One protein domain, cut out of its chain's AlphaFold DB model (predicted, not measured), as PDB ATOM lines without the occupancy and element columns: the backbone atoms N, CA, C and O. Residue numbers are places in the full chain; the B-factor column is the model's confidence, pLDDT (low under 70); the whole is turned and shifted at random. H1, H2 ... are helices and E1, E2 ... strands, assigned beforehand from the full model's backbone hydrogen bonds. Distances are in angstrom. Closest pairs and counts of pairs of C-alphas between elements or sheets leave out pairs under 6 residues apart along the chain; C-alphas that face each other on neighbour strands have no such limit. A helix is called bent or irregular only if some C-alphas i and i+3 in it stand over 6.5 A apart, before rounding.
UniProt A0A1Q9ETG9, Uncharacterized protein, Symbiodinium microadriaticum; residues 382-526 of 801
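AT A GLANCE: This is residues 382 to 526 of the 801 residues of an uncharacterized protein of Symbiodinium microadriaticum (UniProt A0A1Q9ETG9). A curled sheet of six short strands makes the core, with the helices H1 and H5 over its hollow face and the helix H4 over the opposite face. The far end of H1 and the loop after it, residues 406 to 411, stick out, while long loops run between several parts. The printed part has 145 residues, with five named helices and six named strands in the order E1 H1 H2 E2 H3 E3 H4 E4 H5 E5 E6; the mixed sheet runs E5 E1 E4 E3 E2 E6. The class is mixed, helices and strands, with 72 residues, under half, in named elements. The whole is compact, with a radius of gyration of the C-alphas of 15.2 A and spans of 45 by 34 by 34 A.

IN THESE COORDINATES: Find C-alpha 382 at (184.656, 198.983, 190.332), where E1 begins, residues 382 to 385. H1, residues 388 to 406, runs 27.0 A to C-alpha 406 at (192.887, 217.727, 205.906). Then come H2, 414 to 417, E2, 423 to 426, H3, 441 to 444, and E3, 457 to 461, 12.9 A long. H4, 463 to 472, spans 15.4 A and is irregular: C-alphas 464 and 467 are 7.1 A apart. After E4, 478 to 480, H5, 488 to 498, spans 15.3 A. E5 is 503 to 506, and E6, 523 to 526, ends at (184.127, 214.781, 183.208).

HOW THE PARTS SIT: Start at the strongly twisted sheet, whose edge strands are E5 and E6. E1 and E4 are antiparallel, with N 385 and O 478 at 2.8 A; the other neighbours are parallel, for instance E3 and E2, with N 458 and O 423 at 2.8 A. Three layers result, helices on both faces: H1 and H5 on one, H4 on the other. H5 runs across the strands, over E3 at 64 degrees on the local plane; the closest C-alphas of H5 and E2 are Ala 491 and Pro 426, 6.4 A. H4 runs along E4, at a height of 9.2 A. E2, H3, E3 and E3, H4, E4 are strand-helix-strand units, parallel neighbour strands with a helix between, both with right-handed crossovers. H2 and H3 are not on the sheet. Every O i to N i+4 pair is within hydrogen-bond range in H1 and H5, against 4 of 6 in H4; H2 and H3 are too short for one.

THE WHOLE: The farthest C-alphas, Gly 409 and Glu 432, are 46.1 A apart. The printed part has no cut. The links E2 to H3, H3 to E3 and E5 to E6 are long. Look for pLDDT under 70 at residues 408 to 413, 416, 502 to 504 and 506 to 518.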
ATOM      1  N   VAL A 382     184.166 198.596 191.663       86.75
ATOM      2  CA  VAL A 382     184.656 198.983 190.332       86.75
ATOM      3  C   VAL A 382     186.082 198.507 190.132       86.75
ATOM      4  O   VAL A 382     186.920 198.619 191.031       86.75
ATOM      5  N   LYS A 383     186.365 198.038 188.917       91.50
ATOM      6  CA  LYS A 383     187.692 197.585 188.509       91.50
ATOM      7  C   LYS A 383     188.444 198.740 187.857       91.50
ATOM      8  O   LYS A 383     187.983 199.315 186.871       91.50
ATOM      9  N   LEU A 384     189.622 199.052 188.388       93.06
ATOM     10  CA  LEU A 384     190.572 199.965 187.755       93.06
ATOM     11  C   LEU A 384     191.668 199.140 187.070       93.06
ATOM     12  O   LEU A 384     192.358 198.360 187.727       93.06
ATOM     13  N   SER A 385     191.825 199.296 185.755       93.25
ATOM     14  CA  SER A 385     192.771 198.523 184.945       93.25
ATOM     15  C   SER A 385     193.633 199.424 184.055       93.25
ATOM     16  O   SER A 385     193.138 200.269 183.309       93.25
ATOM     17  N   GLY A 386     194.950 199.240 184.091       92.94
ATOM     18  CA  GLY A 386     195.910 200.012 183.302       92.94
ATOM     19  C   GLY A 386     197.352 199.697 183.700       92.94
ATOM     20  O   GLY A 386     197.561 198.844 184.561       92.94
ATOM     21  N   PRO A 387     198.347 200.360 183.089       92.62
ATOM     22  CA  PRO A 387     199.739 200.249 183.516       92.62
ATOM     23  C   PRO A 387     199.917 200.632 184.991       92.62
ATOM     24  O   PRO A 387     199.352 201.633 185.441       92.62
ATOM     25  N   ASP A 388     200.768 199.898 185.714       90.31
ATOM     26  CA  ASP A 388     201.016 200.117 187.150       90.31
ATOM     27  C   ASP A 388     201.417 201.564 187.464       90.31
ATOM     28  O   ASP A 388     200.977 202.132 188.458       90.31
ATOM     29  N   GLN A 389     202.193 202.202 186.581       90.94
ATOM     30  CA  GLN A 389     202.607 203.595 186.746       90.94
ATOM     31  C   GLN A 389     201.416 204.567 186.780       90.94
ATOM     32  O   GLN A 389     201.422 205.519 187.559       90.94
ATOM     33  N   LEU A 390     200.378 204.339 185.968       91.19
ATOM     34  CA  LEU A 390     199.187 205.195 185.957       91.19
ATOM     35  C   LEU A 390     198.289 204.933 187.165       91.19
ATOM     36  O   LEU A 390     197.706 205.874 187.700       91.19
ATOM     37  N   ILE A 391     198.217 203.680 187.621       91.38
ATOM     38  CA  ILE A 391     197.521 203.322 188.862       91.38
ATOM     39  C   ILE A 391     198.209 204.005 190.051       91.38
ATOM     40  O   ILE A 391     197.545 204.687 190.827       91.38
ATOM     41  N   GLN A 392     199.539 203.932 190.138       90.31
ATOM     42  CA  GLN A 392     200.319 204.627 191.165       90.31
ATOM     43  C   GLN A 392     200.146 206.150 191.088       90.31
ATOM     44  O   GLN A 392     200.003 206.806 192.119       90.31
ATOM     45  N   ASN A 393     200.112 206.734 189.883       90.94
ATOM     46  CA  ASN A 393     199.854 208.166 189.711       90.94
ATOM     47  C   ASN A 393     198.450 208.559 190.201       90.94
ATOM     48  O   ASN A 393     198.293 209.567 190.890       90.94
ATOM     49  N   TRP A 394     197.434 207.749 189.892       91.00
ATOM     50  CA  TRP A 394     196.074 207.916 190.407       91.00
ATOM     51  C   TRP A 394     196.024 207.843 191.939       91.00
ATOM     52  O   TRP A 394     195.406 208.696 192.581       91.00
ATOM     53  N   GLU A 395     196.704 206.866 192.537       89.25
ATOM     54  CA  GLU A 395     196.774 206.705 193.991       89.25
ATOM     55  C   GLU A 395     197.469 207.887 194.667       89.25
ATOM     56  O   GLU A 395     196.933 208.450 195.625       89.25
ATOM     57  N   ALA A 396     198.613 208.313 194.132       89.31
ATOM     58  CA  ALA A 396     199.347 209.474 194.616       89.31
ATOM     59  C   ALA A 396     198.507 210.757 194.503       89.31
ATOM     60  O   ALA A 396     198.464 211.557 195.439       89.31
ATOM     61  N   ALA A 397     197.767 210.934 193.401       88.44
ATOM     62  CA  ALA A 397     196.845 212.052 193.241       88.44
ATOM     63  C   ALA A 397     195.730 212.022 194.300       88.44
ATOM     64  O   ALA A 397     195.463 213.045 194.930       88.44
ATOM     65  N   CYS A 398     195.112 210.863 194.550       88.94
ATOM     66  CA  CYS A 398     194.085 210.714 195.584       88.94
ATOM     67  C   CYS A 398     194.614 211.075 196.980       88.94
ATOM     68  O   CYS A 398     193.997 211.884 197.672       88.94
ATOM     69  N   GLN A 399     195.776 210.537 197.364       87.50
ATOM     70  CA  GLN A 399     196.416 210.823 198.656       87.50
ATOM     71  C   GLN A 399     196.742 212.313 198.812       87.50
ATOM     72  O   GLN A 399     196.518 212.907 199.867       87.50
ATOM     73  N   ARG A 400     197.226 212.942 197.736       85.62
ATOM     74  CA  ARG A 400     197.507 214.377 197.696       85.62
ATOM     75  C   ARG A 400     196.237 215.215 197.888       85.62
ATOM     76  O   ARG A 400     196.263 216.213 198.600       85.62
ATOM     77  N   TYR A 401     195.110 214.826 197.291       84.19
ATOM     78  CA  TYR A 401     193.836 215.517 197.525       84.19
ATOM     79  C   TYR A 401     193.321 215.339 198.952       84.19
ATOM     80  O   TYR A 401     192.808 216.295 199.535       84.19
ATOM     81  N   GLU A 402     193.468 214.147 199.522       83.00
ATOM     82  CA  GLU A 402     193.103 213.887 200.913       83.00
ATOM     83  C   GLU A 402     193.908 214.749 201.885       83.00
ATOM     84  O   GLU A 402     193.320 215.384 202.764       83.00
ATOM     85  N   SER A 403     195.223 214.856 201.687       83.81
ATOM     86  CA  SER A 403     196.064 215.712 202.526       83.81
ATOM     87  C   SER A 403     195.687 217.192 202.394       83.81
ATOM     88  O   SER A 403     195.595 217.892 203.404       83.81
ATOM     89  N   PHE A 404     195.337 217.668 201.191       80.50
ATOM     90  CA  PHE A 404     194.818 219.029 201.008       80.50
ATOM     91  C   PHE A 404     193.483 219.273 201.720       80.50
ATOM     92  O   PHE A 404     193.266 220.355 202.270       80.50
ATOM     93  N   LEU A 405     192.576 218.291 201.730       74.50
ATOM     94  CA  LEU A 405     191.310 218.405 202.458       74.50
ATOM     95  C   LEU A 405     191.530 218.457 203.974       74.50
ATOM     96  O   LEU A 405     190.829 219.208 204.655       74.50
ATOM     97  N   GLN A 406     192.509 217.710 204.490       77.31
ATOM     98  CA  GLN A 406     192.887 217.727 205.906       77.31
ATOM     99  C   GLN A 406     193.508 219.066 206.329       77.31
ATOM    100  O   GLN A 406     193.283 219.523 207.445       77.31
ATOM    101  N   GLN A 407     194.221 219.743 205.426       79.44
ATOM    102  CA  GLN A 407     194.859 221.040 205.684       79.44
ATOM    103  C   GLN A 407     193.919 222.255 205.546       79.44
ATOM    104  O   GLN A 407     194.393 223.395 205.549       79.44
ATOM    105  N   ARG A 408     192.594 222.057 205.430       59.38
ATOM    106  CA  ARG A 408     191.590 223.137 205.330       59.38
ATOM    107  C   ARG A 408     191.719 224.128 206.500       59.38
ATOM    108  O   ARG A 408     191.197 223.909 207.584       59.38
ATOM    109  N   GLY A 409     192.410 225.236 206.248       58.03
ATOM    110  CA  GLY A 409     192.736 226.274 207.229       58.03
ATOM    111  C   GLY A 409     194.091 226.924 206.950       58.03
ATOM    112  O   GLY A 409     194.270 228.114 207.198       58.03
ATOM    113  N   GLN A 410     195.020 226.178 206.347       60.28
ATOM    114  CA  GLN A 410     196.260 226.729 205.808       60.28
ATOM    115  C   GLN A 410     196.028 227.209 204.369       60.28
ATOM    116  O   GLN A 410     195.214 226.642 203.636       60.28
ATOM    117  N   LYS A 411     196.684 228.312 203.977       63.75
ATOM    118  CA  LYS A 411     196.608 228.856 202.612       63.75
ATOM    119  C   LYS A 411     196.881 227.716 201.634       63.75
ATOM    120  O   LYS A 411     197.967 227.151 201.684       63.75
ATOM    121  N   LEU A 412     195.894 227.396 200.785       61.22
ATOM    122  CA  LEU A 412     196.024 226.369 199.753       61.22
ATOM    123  C   LEU A 412     197.356 226.582 199.036       61.22
ATOM    124  O   LEU A 412     197.601 227.679 198.523       61.22
ATOM    125  N   ASP A 413     198.204 225.558 199.040       67.75
ATOM    126  CA  ASP A 413     199.487 225.636 198.368       67.75
ATOM    127  C   ASP A 413     199.241 226.012 196.901       67.75
ATOM    128  O   ASP A 413     198.453 225.372 196.196       67.75
ATOM    129  N   LYS A 414     199.888 227.086 196.434       75.94
ATOM    130  CA  LYS A 414     199.766 227.553 195.047       75.94
ATOM    131  C   LYS A 414     200.142 226.443 194.062       75.94
ATOM    132  O   LYS A 414     199.647 226.463 192.936       75.94
ATOM    133  N   GLN A 415     200.960 225.476 194.483       73.56
ATOM    134  CA  GLN A 415     201.318 224.299 193.692       73.56
ATOM    135  C   GLN A 415     200.133 223.354 193.436       73.56
ATOM    136  O   GLN A 415     200.045 222.766 192.361       73.56
ATOM    137  N   ALA A 416     199.170 223.250 194.358       68.56
ATOM    138  CA  ALA A 416     197.971 222.419 194.180       68.56
ATOM    139  C   ALA A 416     197.105 222.878 192.993       68.56
ATOM    140  O   ALA A 416     196.390 222.089 192.384       68.56
ATOM    141  N   LEU A 417     197.183 224.167 192.647       76.88
ATOM    142  CA  LEU A 417     196.445 224.794 191.546       76.88
ATOM    143  C   LEU A 417     197.220 224.782 190.215       76.88
ATOM    144  O   LEU A 417     196.835 225.485 189.271       76.88
ATOM    145  N   GLN A 418     198.335 224.051 190.138       87.19
ATOM    146  CA  GLN A 418     199.124 223.902 188.911       87.19
ATOM    147  C   GLN A 418     198.775 222.641 188.128       87.19
ATOM    148  O   GLN A 418     198.961 222.629 186.917       87.19
ATOM    149  N   VAL A 419     198.190 221.635 188.781       88.38
ATOM    150  CA  VAL A 419     197.793 220.385 188.132       88.38
ATOM    151  C   VAL A 419     196.271 220.365 187.948       88.38
ATOM    152  O   VAL A 419     195.526 220.667 188.890       88.38
ATOM    153  N   PRO A 420     195.762 220.055 186.744       91.94
ATOM    154  CA  PRO A 420     194.346 219.779 186.545       91.94
ATOM    155  C   PRO A 420     193.828 218.678 187.485       91.94
ATOM    156  O   PRO A 420     194.538 217.722 187.799       91.94
ATOM    157  N   HIS A 421     192.577 218.796 187.931       94.38
ATOM    158  CA  HIS A 421     191.905 217.703 188.638       94.38
ATOM    159  C   HIS A 421     191.810 216.453 187.740       94.38
ATOM    160  O   HIS A 421     191.828 216.602 186.515       94.38
ATOM    161  N   PRO A 422     191.673 215.239 188.313       95.56
ATOM    162  CA  PRO A 422     191.523 214.024 187.521       95.56
ATOM    163  C   PRO A 422     190.406 214.138 186.481       95.56
ATOM    164  O   PRO A 422     189.323 214.656 186.775       95.56
ATOM    165  N   VAL A 423     190.692 213.674 185.267       96.12
ATOM    166  CA  VAL A 423     189.819 213.765 184.096       96.12
ATOM    167  C   VAL A 423     189.242 212.396 183.783       96.12
ATOM    168  O   VAL A 423     189.973 211.471 183.445       96.12
ATOM    169  N   PHE A 424     187.923 212.283 183.845       97.00
ATOM    170  CA  PHE A 424     187.181 211.089 183.470       97.00
ATOM    171  C   PHE A 424     186.575 211.250 182.087       97.00
ATOM    172  O   PHE A 424     185.941 212.268 181.800       97.00
ATOM    173  N   ILE A 425     186.734 210.232 181.245       95.75
ATOM    174  CA  ILE A 425     186.226 210.228 179.875       95.75
ATOM    175  C   ILE A 425     185.277 209.042 179.687       95.75
ATOM    176  O   ILE A 425     185.745 207.944 179.384       95.75
ATOM    177  N   PRO A 426     183.955 209.230 179.871       95.06
ATOM    178  CA  PRO A 426     182.965 208.203 179.570       95.06
ATOM    179  C   PRO A 426     183.017 207.773 178.106       95.06
ATOM    180  O   PRO A 426     182.855 208.596 177.196       95.06
ATOM    181  N   SER A 427     183.251 206.479 177.899       88.94
ATOM    182  CA  SER A 427     183.258 205.823 176.603       88.94
ATOM    183  C   SER A 427     181.854 205.779 176.003       88.94
ATOM    184  O   SER A 427     180.840 206.004 176.668       88.94
ATOM    185  N   ARG A 428     181.806 205.555 174.687       85.19
ATOM    186  CA  ARG A 428     180.565 205.475 173.903       85.19
ATOM    187  C   ARG A 428     180.633 204.380 172.833       85.19
ATOM    188  O   ARG A 428     180.215 204.625 171.701       85.19
ATOM    189  N   GLY A 429     181.267 203.243 173.133       85.12
ATOM    190  CA  GLY A 429     181.311 202.093 172.218       85.12
ATOM    191  C   GLY A 429     182.038 202.327 170.899       85.12
ATOM    192  O   GLY A 429     181.668 201.768 169.870       85.12
ATOM    193  N   ARG A 430     183.049 203.207 170.879       88.19
ATOM    194  CA  ARG A 430     183.771 203.578 169.650       88.19
ATOM    195  C   ARG A 430     185.276 203.756 169.863       88.19
ATOM    196  O   ARG A 430     185.801 204.840 169.590       88.19
ATOM    197  N   PRO A 431     185.985 202.706 170.297       89.25
ATOM    198  CA  PRO A 431     187.396 202.792 170.672       89.25
ATOM    199  C   PRO A 431     188.273 203.452 169.597       89.25
ATOM    200  O   PRO A 431     189.095 204.305 169.921       89.25
ATOM    201  N   GLU A 432     188.037 203.160 168.315       88.31
ATOM    202  CA  GLU A 432     188.834 203.690 167.197       88.31
ATOM    203  C   GLU A 432     188.611 205.178 166.881       88.31
ATOM    204  O   GLU A 432     189.492 205.831 166.319       88.31
ATOM    205  N   LYS A 433     187.419 205.705 167.191       85.88
ATOM    206  CA  LYS A 433     187.005 207.086 166.869       85.88
ATOM    207  C   LYS A 433     187.032 208.008 168.086       85.88
ATOM    208  O   LYS A 433     186.819 209.211 167.943       85.88
ATOM    209  N   ALA A 434     187.219 207.452 169.277       85.75
ATOM    210  CA  ALA A 434     187.276 208.206 170.513       85.75
ATOM    211  C   ALA A 434     188.570 209.040 170.572       85.75
ATOM    212  O   ALA A 434     189.661 208.555 170.278       85.75
ATOM    213  N   HIS A 435     188.464 210.311 170.959       85.12
ATOM    214  CA  HIS A 435     189.619 211.194 171.131       85.12
ATOM    215  C   HIS A 435     190.155 211.088 172.563       85.12
ATOM    216  O   HIS A 435     189.843 211.918 173.418       85.12
ATOM    217  N   LEU A 436     190.942 210.037 172.815       81.50
ATOM    218  CA  LEU A 436     191.402 209.656 174.159       81.50
ATOM    219  C   LEU A 436     192.886 209.919 174.424       81.50
ATOM    220  O   LEU A 436     193.326 209.722 175.550       81.50
ATOM    221  N   ASN A 437     193.653 210.405 173.439       80.06
ATOM    222  CA  ASN A 437     195.080 210.705 173.615       80.06
ATOM    223  C   ASN A 437     195.327 212.002 174.402       80.06
ATOM    224  O   ASN A 437     195.986 212.934 173.942       80.06
ATOM    225  N   TRP A 438     194.744 212.078 175.588       79.12
ATOM    226  CA  TRP A 438     194.909 213.192 176.505       79.12
ATOM    227  C   TRP A 438     196.263 213.163 177.200       79.12
ATOM    228  O   TRP A 438     196.715 214.185 177.688       79.12
ATOM    229  N   GLU A 439     196.942 212.021 177.203       72.06
ATOM    230  CA  GLU A 439     198.297 211.877 177.735       72.06
ATOM    231  C   GLU A 439     199.369 212.490 176.827       72.06
ATOM    232  O   GLU A 439     200.519 212.638 177.247       72.06
ATOM    233  N   ALA A 440     199.010 212.872 175.598       79.25
ATOM    234  CA  ALA A 440     199.939 213.482 174.668       79.25
ATOM    235  C   ALA A 440     200.525 214.796 175.223       79.25
ATOM    236  O   ALA A 440     199.789 215.608 175.798       79.25
ATOM    237  N   PRO A 441     201.812 215.093 174.947       81.75
ATOM    238  CA  PRO A 441     202.452 216.315 175.429       81.75
ATOM    239  C   PRO A 441     201.738 217.611 175.032       81.75
ATOM    240  O   PRO A 441     201.818 218.595 175.748       81.75
ATOM    241  N   HIS A 442     200.994 217.625 173.923       77.00
ATOM    242  CA  HIS A 442     200.256 218.814 173.484       77.00
ATOM    243  C   HIS A 442     198.947 219.076 174.264       77.00
ATOM    244  O   HIS A 442     198.260 220.075 174.032       77.00
ATOM    245  N   VAL A 443     198.535 218.143 175.130       83.81
ATOM    246  CA  VAL A 443     197.340 218.269 175.975       83.81
ATOM    247  C   VAL A 443     197.757 218.713 177.367       83.81
ATOM    248  O   VAL A 443     197.299 219.767 177.816       83.81
ATOM    249  N   PHE A 444     198.640 217.937 178.011       85.12
ATOM    250  CA  PHE A 444     199.072 218.149 179.396       85.12
ATOM    251  C   PHE A 444     200.511 218.630 179.589       85.12
ATOM    252  O   PHE A 444     200.882 218.988 180.703       85.12
ATOM    253  N   GLY A 445     201.295 218.706 178.520       84.44
ATOM    254  CA  GLY A 445     202.723 218.994 178.590       84.44
ATOM    255  C   GLY A 445     203.567 217.740 178.722       84.44
ATOM    256  O   GLY A 445     203.033 216.631 178.813       84.44
ATOM    257  N   PRO A 446     204.900 217.892 178.673       83.19
ATOM    258  CA  PRO A 446     205.798 216.794 178.990       83.19
ATOM    259  C   PRO A 446     205.448 216.261 180.381       83.19
ATOM    260  O   PRO A 446     205.373 217.021 181.344       83.19
ATOM    261  N   GLN A 447     205.185 214.958 180.468       77.00
ATOM    262  CA  GLN A 447     204.784 214.341 181.723       77.00
ATOM    263  C   GLN A 447     205.954 214.360 182.706       77.00
ATOM    264  O   GLN A 447     207.061 213.912 182.393       77.00
ATOM    265  N   GLU A 448     205.699 214.877 183.904       77.38
ATOM    266  CA  GLU A 448     206.634 214.757 185.012       77.38
ATOM    267  C   GLU A 448     206.761 213.287 185.422       77.38
ATOM    268  O   GLU A 448     205.795 212.523 185.394       77.38
ATOM    269  N   LYS A 449     207.977 212.876 185.790       78.31
ATOM    270  CA  LYS A 449     208.252 211.487 186.187       78.31
ATOM    271  C   LYS A 449     207.753 211.165 187.597       78.31
ATOM    272  O   LYS A 449     207.673 209.991 187.945       78.31
ATOM    273  N   GLU A 450     207.457 212.184 188.400       83.81
ATOM    274  CA  GLU A 450     207.035 212.019 189.788       83.81
ATOM    275  C   GLU A 450     205.529 211.693 189.884       83.81
ATOM    276  O   GLU A 450     204.692 212.460 189.391       83.81
ATOM    277  N   PRO A 451     205.153 210.572 190.530       82.06
ATOM    278  CA  PRO A 451     203.753 210.225 190.761       82.06
ATOM    279  C   PRO A 451     203.004 211.310 191.554       82.06
ATOM    280  O   PRO A 451     203.513 211.856 192.529       82.06
ATOM    281  N   GLY A 452     201.764 211.603 191.162       80.75
ATOM    282  CA  GLY A 452     200.879 212.579 191.811       80.75
ATOM    283  C   GLY A 452     201.060 214.028 191.344       80.75
ATOM    284  O   GLY A 452     200.280 214.905 191.749       80.75
ATOM    285  N   LEU A 453     202.057 214.297 190.494       83.94
ATOM    286  CA  LEU A 453     202.230 215.588 189.819       83.94
ATOM    287  C   LEU A 453     201.707 215.571 188.378       83.94
ATOM    288  O   LEU A 453     201.258 216.602 187.874       83.94
ATOM    289  N   ALA A 454     201.674 214.400 187.739       86.94
ATOM    290  CA  ALA A 454     201.108 214.245 186.408       86.94
ATOM    291  C   ALA A 454     199.563 214.257 186.442       86.94
ATOM    292  O   ALA A 454     198.958 213.602 187.302       86.94
ATOM    293  N   PRO A 455     198.890 214.944 185.497       90.06
ATOM    294  CA  PRO A 455     197.434 214.906 185.382       90.06
ATOM    295  C   PRO A 455     196.932 213.475 185.197       90.06
ATOM    296  O   PRO A 455     197.439 212.735 184.356       90.06
ATOM    297  N   VAL A 456     195.924 213.079 185.975       93.44
ATOM    298  CA  VAL A 456     195.331 211.745 185.841       93.44
ATOM    299  C   VAL A 456     194.212 211.783 184.812       93.44
ATOM    300  O   VAL A 456     193.272 212.568 184.950       93.44
ATOM    301  N   VAL A 457     194.289 210.904 183.815       94.88
ATOM    302  CA  VAL A 457     193.223 210.666 182.839       94.88
ATOM    303  C   VAL A 457     192.721 209.246 183.018       94.88
ATOM    304  O   VAL A 457     193.514 208.314 183.049       94.88
ATOM    305  N   CYS A 458     191.411 209.078 183.135       96.06
ATOM    306  CA  CYS A 458     190.775 207.783 183.299       96.06
ATOM    307  C   CYS A 458     189.640 207.624 182.283       96.06
ATOM    308  O   CYS A 458     188.686 208.405 182.261       96.06
ATOM    309  N   ILE A 459     189.746 206.618 181.420       96.50
ATOM    310  CA  ILE A 459     188.698 206.262 180.460       96.50
ATOM    311  C   ILE A 459     187.686 205.387 181.186       96.50
ATOM    312  O   ILE A 459     188.057 204.398 181.804       96.50
ATOM    313  N   VAL A 460     186.408 205.726 181.114       96.44
ATOM    314  CA  VAL A 460     185.360 204.950 181.782       96.44
ATOM    315  C   VAL A 460     184.687 204.094 180.730       96.44
ATOM    316  O   VAL A 460     184.113 204.659 179.807       96.44
ATOM    317  N   VAL A 461     184.791 202.773 180.840       96.25
ATOM    318  CA  VAL A 461     184.337 201.820 179.815       96.25
ATOM    319  C   VAL A 461     183.275 200.879 180.364       96.25
ATOM    320  O   VAL A 461     183.329 200.494 181.531       96.25
ATOM    321  N   GLU A 462     182.315 200.497 179.526       95.12
ATOM    322  CA  GLU A 462     181.422 199.376 179.841       95.12
ATOM    323  C   GLU A 462     182.220 198.051 179.856       95.12
ATOM    324  O   GLU A 462     183.240 197.957 179.163       95.12
ATOM    325  N   PRO A 463     181.811 197.036 180.643       95.38
ATOM    326  CA  PRO A 463     182.511 195.750 180.736       95.38
ATOM    327  C   PRO A 463     182.855 195.122 179.380       95.38
ATOM    328  O   PRO A 463     183.989 194.713 179.142       95.38
ATOM    329  N   GLU A 464     181.886 195.096 178.471       95.31
ATOM    330  CA  GLU A 464     181.995 194.551 177.118       95.31
ATOM    331  C   GLU A 464     182.899 195.382 176.194       95.31
ATOM    332  O   GLU A 464     183.364 194.890 175.167       95.31
ATOM    333  N   GLU A 465     183.171 196.640 176.547       94.62
ATOM    334  CA  GLU A 465     184.029 197.535 175.776       94.62
ATOM    335  C   GLU A 465     185.506 197.434 176.193       94.62
ATOM    336  O   GLU A 465     186.375 197.858 175.425       94.62
ATOM    337  N   GLU A 466     185.819 196.878 177.374       95.50
ATOM    338  CA  GLU A 466     187.175 196.889 177.948       95.50
ATOM    339  C   GLU A 466     188.215 196.321 176.973       95.50
ATOM    340  O   GLU A 466     189.235 196.963 176.721       95.50
ATOM    341  N   GLU A 467     187.952 195.153 176.381       96.12
ATOM    342  CA  GLU A 467     188.897 194.483 175.481       96.12
ATOM    343  C   GLU A 467     189.164 195.304 174.210       96.12
ATOM    344  O   GLU A 467     190.318 195.526 173.828       96.12
ATOM    345  N   ALA A 468     188.111 195.839 173.588       95.69
ATOM    346  CA  ALA A 468     188.226 196.627 172.363       95.69
ATOM    347  C   ALA A 468     188.957 197.963 172.600       95.69
ATOM    348  O   ALA A 468     189.786 198.391 171.783       95.69
ATOM    349  N   TYR A 469     188.699 198.616 173.740       94.88
ATOM    350  CA  TYR A 469     189.461 199.799 174.142       94.88
ATOM    351  C   TYR A 469     190.896 199.442 174.490       94.88
ATOM    352  O   TYR A 469     191.785 200.187 174.094       94.88
ATOM    353  N   ARG A 470     191.162 198.318 175.160       94.94
ATOM    354  CA  ARG A 470     192.529 197.891 175.485       94.94
ATOM    355  C   ARG A 470     193.346 197.609 174.227       94.94
ATOM    356  O   ARG A 470     194.503 198.008 174.167       94.94
ATOM    357  N   GLY A 471     192.739 197.011 173.201       95.06
ATOM    358  CA  GLY A 471     193.387 196.796 171.905       95.06
ATOM    359  C   GLY A 471     193.758 198.099 171.185       95.06
ATOM    360  O   GLY A 471     194.799 198.175 170.536       95.06
ATOM    361  N   THR A 472     192.943 199.148 171.331       93.94
ATOM    362  CA  THR A 472     193.176 200.449 170.672       93.94
ATOM    363  C   THR A 472     194.043 201.399 171.509       93.94
ATOM    364  O   THR A 472     194.833 202.171 170.967       93.94
ATOM    365  N   TRP A 473     193.908 201.329 172.834       93.06
ATOM    366  CA  TRP A 473     194.501 202.216 173.836       93.06
ATOM    367  C   TRP A 473     195.191 201.389 174.937       93.06
ATOM    368  O   TRP A 473     194.781 201.436 176.100       93.06
ATOM    369  N   PRO A 474     196.248 200.624 174.606       92.88
ATOM    370  CA  PRO A 474     196.837 199.637 175.517       92.88
ATOM    371  C   PRO A 474     197.393 200.246 176.805       92.88
ATOM    372  O   PRO A 474     197.370 199.604 177.853       92.88
ATOM    373  N   LEU A 475     197.856 201.495 176.736       92.25
ATOM    374  CA  LEU A 475     198.475 202.199 177.856       92.25
ATOM    375  C   LEU A 475     197.491 203.011 178.698       92.25
ATOM    376  O   LEU A 475     197.898 203.554 179.713       92.25
ATOM    377  N   ALA A 476     196.217 203.105 178.317       93.25
ATOM    378  CA  ALA A 476     195.297 203.979 179.028       93.25
ATOM    379  C   ALA A 476     194.848 203.392 180.375       93.25
ATOM    380  O   ALA A 476     194.584 202.190 180.503       93.25
ATOM    381  N   LEU A 477     194.691 204.263 181.371       95.25
ATOM    382  CA  LEU A 477     194.016 203.926 182.619       95.25
ATOM    383  C   LEU A 477     192.504 203.839 182.377       95.25
ATOM    384  O   LEU A 477     191.893 204.793 181.893       95.25
ATOM    385  N   MET A 478     191.902 202.705 182.726       96.69
ATOM    386  CA  MET A 478     190.483 202.429 182.509       96.69
ATOM    387  C   MET A 478     189.765 202.152 183.826       96.69
ATOM    388  O   MET A 478     190.246 201.381 184.651       96.69
ATOM    389  N   LEU A 479     188.600 202.768 184.000       95.94
ATOM    390  CA  LEU A 479     187.613 202.433 185.015       95.94
ATOM    391  C   LEU A 479     186.516 201.614 184.336       95.94
ATOM    392  O   LEU A 479     185.757 202.150 183.528       95.94
ATOM    393  N   VAL A 480     186.440 200.328 184.656       95.62
ATOM    394  CA  VAL A 480     185.420 199.433 184.106       95.62
ATOM    395  C   VAL A 480     184.159 199.562 184.949       95.62
ATOM    396  O   VAL A 480     184.200 199.420 186.175       95.62
ATOM    397  N   LEU A 481     183.047 199.883 184.293       94.75
ATOM    398  CA  LEU A 481     181.745 200.002 184.937       94.75
ATOM    399  C   LEU A 481     181.283 198.635 185.475       94.75
ATOM    400  O   LEU A 481     181.656 197.615 184.909       94.75
ATOM    401  N   PRO A 482     180.462 198.585 186.538       92.75
ATOM    402  CA  PRO A 482     179.949 197.314 187.063       92.75
ATOM    403  C   PRO A 482     178.970 196.623 186.107       92.75
ATOM    404  O   PRO A 482     178.934 195.400 186.013       92.75
ATOM    405  N   GLU A 483     178.167 197.421 185.403       93.06
ATOM    406  CA  GLU A 483     177.134 196.976 184.471       93.06
ATOM    407  C   GLU A 483     177.281 197.720 183.138       93.06
ATOM    408  O   GLU A 483     177.535 198.930 183.120       93.06
ATOM    409  N   GLY A 484     177.089 197.004 182.028       92.75
ATOM    410  CA  GLY A 484     177.020 197.563 180.673       92.75
ATOM    411  C   GLY A 484     175.605 197.976 180.261       92.75
ATOM    412  O   GLY A 484     174.623 197.667 180.938       92.75
ATOM    413  N   ASN A 485     175.481 198.676 179.132       90.69
ATOM    414  CA  ASN A 485     174.219 199.098 178.505       90.69
ATOM    415  C   ASN A 485     173.274 199.937 179.385       90.69
ATOM    416  O   ASN A 485     172.059 199.976 179.165       90.69
ATOM    417  N   ARG A 486     173.804 200.638 180.390       90.38
ATOM    418  CA  ARG A 486     173.010 201.510 181.279       90.38
ATOM    419  C   ARG A 486     172.957 202.959 180.792       90.38
ATOM    420  O   ARG A 486     172.104 203.727 181.240       90.38
ATOM    421  N   GLY A 487     173.819 203.324 179.844       90.75
ATOM    422  CA  GLY A 487     173.842 204.639 179.216       90.75
ATOM    423  C   GLY A 487     174.670 205.690 179.970       90.75
ATOM    424  O   GLY A 487     175.284 205.419 181.006       90.75
ATOM    425  N   PRO A 488     174.713 206.932 179.451       91.75
ATOM    426  CA  PRO A 488     175.651 207.954 179.915       91.75
ATOM    427  C   PRO A 488     175.357 208.471 181.328       91.75
ATOM    428  O   PRO A 488     176.299 208.799 182.052       91.75
ATOM    429  N   GLY A 489     174.086 208.534 181.746       94.25
ATOM    430  CA  GLY A 489     173.722 208.929 183.109       94.25
ATOM    431  C   GLY A 489     174.308 207.982 184.154       94.25
ATOM    432  O   GLY A 489     174.864 208.440 185.152       94.25
ATOM    433  N   TYR A 490     174.281 206.674 183.882       95.06
ATOM    434  CA  TYR A 490     174.889 205.662 184.742       95.06
ATOM    435  C   TYR A 490     176.407 205.802 184.813       95.06
ATOM    436  O   TYR A 490     176.951 205.875 185.910       95.06
ATOM    437  N   ALA A 491     177.090 205.925 183.671       95.31
ATOM    438  CA  ALA A 491     178.544 206.080 183.653       95.31
ATOM    439  C   ALA A 491     179.006 207.293 184.482       95.31
ATOM    440  O   ALA A 491     179.925 207.190 185.296       95.31
ATOM    441  N   ARG A 492     178.334 208.445 184.341       96.50
ATOM    442  CA  ARG A 492     178.651 209.650 185.128       96.50
ATOM    443  C   ARG A 492     178.293 209.508 186.605       96.50
ATOM    444  O   ARG A 492     179.044 209.986 187.454       96.50
ATOM    445  N   TRP A 493     177.180 208.845 186.918       95.94
ATOM    446  CA  TRP A 493     176.808 208.525 188.296       95.94
ATOM    447  C   TRP A 493     177.841 207.611 188.962       95.94
ATOM    448  O   TRP A 493     178.243 207.878 190.094       95.94
ATOM    449  N   VAL A 494     178.344 206.596 188.251       94.69
ATOM    450  CA  VAL A 494     179.425 205.728 188.734       94.69
ATOM    451  C   VAL A 494     180.684 206.544 188.989       94.69
ATOM    452  O   VAL A 494     181.218 206.474 190.088       94.69
ATOM    453  N   VAL A 495     181.119 207.387 188.049       95.50
ATOM    454  CA  VAL A 495     182.282 208.274 188.247       95.50
ATOM    455  C   VAL A 495     182.122 209.145 189.495       95.50
ATOM    456  O   VAL A 495     183.021 209.204 190.335       95.50
ATOM    457  N   GLN A 496     180.962 209.791 189.651       95.12
ATOM    458  CA  GLN A 496     180.660 210.607 190.824       95.12
ATOM    459  C   GLN A 496     180.707 209.776 192.115       95.12
ATOM    460  O   GLN A 496     181.269 210.216 193.121       95.12
ATOM    461  N   THR A 497     180.149 208.568 192.093       91.81
ATOM    462  CA  THR A 497     180.074 207.674 193.255       91.81
ATOM    463  C   THR A 497     181.442 207.104 193.618       91.81
ATOM    464  O   THR A 497     181.818 207.115 194.785       91.81
ATOM    465  N   VAL A 498     182.244 206.703 192.634       89.88
ATOM    466  CA  VAL A 498     183.611 206.200 192.831       89.88
ATOM    467  C   VAL A 498     184.500 207.241 193.479       89.88
ATOM    468  O   VAL A 498     185.248 206.938 194.401       89.88
ATOM    469  N   CYS A 499     184.348 208.497 193.074       91.56
ATOM    470  CA  CYS A 499     185.131 209.590 193.625       91.56
ATOM    471  C   CYS A 499     184.643 210.070 195.003       91.56
ATOM    472  O   CYS A 499     185.286 210.932 195.606       91.56
ATOM    473  N   THR A 500     183.505 209.566 195.501       86.50
ATOM    474  CA  THR A 500     182.901 210.028 196.760       86.50
ATOM    475  C   THR A 500     182.693 208.948 197.816       86.50
ATOM    476  O   THR A 500     182.754 209.282 199.004       86.50
ATOM    477  N   ARG A 501     182.370 207.716 197.416       74.62
ATOM    478  CA  ARG A 501     181.822 206.662 198.283       74.62
ATOM    479  C   ARG A 501     182.271 205.239 197.934       74.62
ATOM    480  O   ARG A 501     182.004 204.355 198.739       74.62
ATOM    481  N   ALA A 502     182.893 204.987 196.780       63.72
ATOM    482  CA  ALA A 502     183.200 203.613 196.383       63.72
ATOM    483  C   ALA A 502     184.597 203.150 196.801       63.72
ATOM    484  O   ALA A 502     185.539 203.925 196.996       63.72
ATOM    485  N   THR A 503     184.698 201.833 196.887       63.91
ATOM    486  CA  THR A 503     185.934 201.088 197.024       63.91
ATOM    487  C   THR A 503     186.426 200.673 195.646       63.91
ATOM    488  O   THR A 503     185.660 200.127 194.853       63.91
ATOM    489  N   VAL A 504     187.698 200.929 195.360       64.88
ATOM    490  CA  VAL A 504     188.315 200.569 194.079       64.88
ATOM    491  C   VAL A 504     189.205 199.357 194.305       64.88
ATOM    492  O   VAL A 504     190.125 199.428 195.122       64.88
ATOM    493  N   THR A 505     188.952 198.261 193.593       70.56
ATOM    494  CA  THR A 505     189.843 197.100 193.604       70.56
ATOM    495  C   THR A 505     190.897 197.272 192.512       70.56
ATOM    496  O   THR A 505     190.606 197.383 191.319       70.56
ATOM    497  N   GLY A 506     192.157 197.395 192.940       63.72
ATOM    498  CA  GLY A 506     193.300 197.476 192.037       63.72
ATOM    499  C   GLY A 506     193.666 196.083 191.537       63.72
ATOM    500  O   GLY A 506     193.972 195.203 192.335       63.72
ATOM    501  N   GLY A 507     193.650 195.868 190.223       54.78
ATOM    502  CA  GLY A 507     193.998 194.585 189.604       54.78
ATOM    503  C   GLY A 507     195.501 194.289 189.545       54.78
ATOM    504  O   GLY A 507     195.965 193.773 188.530       54.78
ATOM    505  N   CYS A 508     196.288 194.633 190.569       55.25
ATOM    506  CA  CYS A 508     197.703 194.264 190.584       55.25
ATOM    507  C   CYS A 508     197.811 192.741 190.739       55.25
ATOM    508  O   CYS A 508     197.344 192.177 191.725       55.25
ATOM    509  N   ALA A 509     198.435 192.070 189.770       52.44
ATOM    510  CA  ALA A 509     198.542 190.609 189.677       52.44
ATOM    511  C   ALA A 509     199.468 189.959 190.739       52.44
ATOM    512  O   ALA A 509     200.049 188.901 190.501       52.44
ATOM    513  N   GLY A 510     199.635 190.586 191.907       61.03
ATOM    514  CA  GLY A 510     200.470 190.107 193.006       61.03
ATOM    515  C   GLY A 510     199.658 189.826 194.279       61.03
ATOM    516  O   GLY A 510     198.666 190.502 194.529       61.03
ATOM    517  N   PRO A 511     200.096 188.887 195.139       49.75
ATOM    518  CA  PRO A 511     199.420 188.506 196.390       49.75
ATOM    519  C   PRO A 511     199.468 189.579 197.501       49.75
ATOM    520  O   PRO A 511     199.252 189.274 198.674       49.75
ATOM    521  N   CYS A 512     199.761 190.838 197.167       47.62
ATOM    522  CA  CYS A 512     199.682 191.935 198.120       47.62
ATOM    523  C   CYS A 512     198.201 192.265 198.317       47.62
ATOM    524  O   CYS A 512     197.563 192.787 197.407       47.62
ATOM    525  N   GLN A 513     197.662 191.905 199.485       49.06
ATOM    526  CA  GLN A 513     196.295 192.208 199.904       49.06
ATOM    527  C   GLN A 513     195.972 193.668 199.576       49.06
ATOM    528  O   GLN A 513     196.511 194.599 200.177       49.06
ATOM    529  N   THR A 514     195.119 193.848 198.575       48.47
ATOM    530  CA  THR A 514     194.591 195.126 198.123       48.47
ATOM    531  C   THR A 514     193.752 195.701 199.247       48.47
ATOM    532  O   THR A 514     192.578 195.379 199.401       48.47
ATOM    533  N   ALA A 515     194.374 196.527 200.087       53.62
ATOM    534  CA  ALA A 515     193.654 197.293 201.085       53.62
ATOM    535  C   ALA A 515     192.609 198.139 200.354       53.62
ATOM    536  O   ALA A 515     192.935 199.085 199.632       53.62
ATOM    537  N   THR A 516     191.352 197.751 200.523       59.44
ATOM    538  CA  THR A 516     190.177 198.394 199.962       59.44
ATOM    539  C   THR A 516     190.041 199.801 200.548       59.44
ATOM    540  O   THR A 516     189.326 200.023 201.521       59.44
ATOM    541  N   MET A 517     190.781 200.770 200.016       59.47
ATOM    542  CA  MET A 517     190.732 202.143 200.511       59.47
ATOM    543  C   MET A 517     189.589 202.904 199.842       59.47
ATOM    544  O   MET A 517     189.511 203.003 198.617       59.47
ATOM    545  N   LEU A 518     188.726 203.488 200.674       64.25
ATOM    546  CA  LEU A 518     187.735 204.470 200.255       64.25
ATOM    547  C   LEU A 518     188.467 205.683 199.670       64.25
ATOM    548  O   LEU A 518     189.235 206.332 200.375       64.25
ATOM    549  N   ARG A 519     188.245 205.997 198.392       73.00
ATOM    550  CA  ARG A 519     188.899 207.137 197.735       73.00
ATOM    551  C   ARG A 519     187.965 208.342 197.730       73.00
ATOM    552  O   ARG A 519     186.801 208.232 197.350       73.00
ATOM    553  N   ARG A 520     188.465 209.508 198.150       80.50
ATOM    554  CA  ARG A 520     187.685 210.755 198.171       80.50
ATOM    555  C   ARG A 520     188.396 211.851 197.392       80.50
ATOM    556  O   ARG A 520     189.366 212.436 197.861       80.50
ATOM    557  N   LEU A 521     187.857 212.183 196.224       90.69
ATOM    558  CA  LEU A 521     188.262 213.372 195.486       90.69
ATOM    559  C   LEU A 521     187.316 214.526 195.810       90.69
ATOM    560  O   LEU A 521     186.103 214.358 195.922       90.69
ATOM    561  N   GLY A 522     187.875 215.727 195.966       90.75
ATOM    562  CA  GLY A 522     187.065 216.931 196.150       90.75
ATOM    563  C   GLY A 522     186.467 217.435 194.838       90.75
ATOM    564  O   GLY A 522     185.356 217.961 194.827       90.75
ATOM    565  N   ARG A 523     187.207 217.280 193.735       95.38
ATOM    566  CA  ARG A 523     186.832 217.767 192.408       95.38
ATOM    567  C   ARG A 523     187.319 216.840 191.314       95.38
ATOM    568  O   ARG A 523     188.404 216.276 191.437       95.38
ATOM    569  N   ILE A 524     186.537 216.744 190.246       96.94
ATOM    570  CA  ILE A 524     186.856 215.944 189.062       96.94
ATOM    571  C   ILE A 524     186.369 216.633 187.794       96.94
ATOM    572  O   ILE A 524     185.349 217.325 187.808       96.94
ATOM    573  N   TRP A 525     187.074 216.411 186.694       97.62
ATOM    574  CA  TRP A 525     186.593 216.744 185.360       97.62
ATOM    575  C   TRP A 525     185.896 215.535 184.747       97.62
ATOM    576  O   TRP A 525     186.413 214.426 184.813       97.62
ATOM    577  N   ILE A 526     184.751 215.753 184.105       97.06
ATOM    578  CA  ILE A 526     184.127 214.781 183.208       97.06
ATOM    579  C   ILE A 526     184.117 215.367 181.804       97.06
ATOM    580  O   ILE A 526     183.643 216.490 181.590       97.06
TER     581      ILE A 526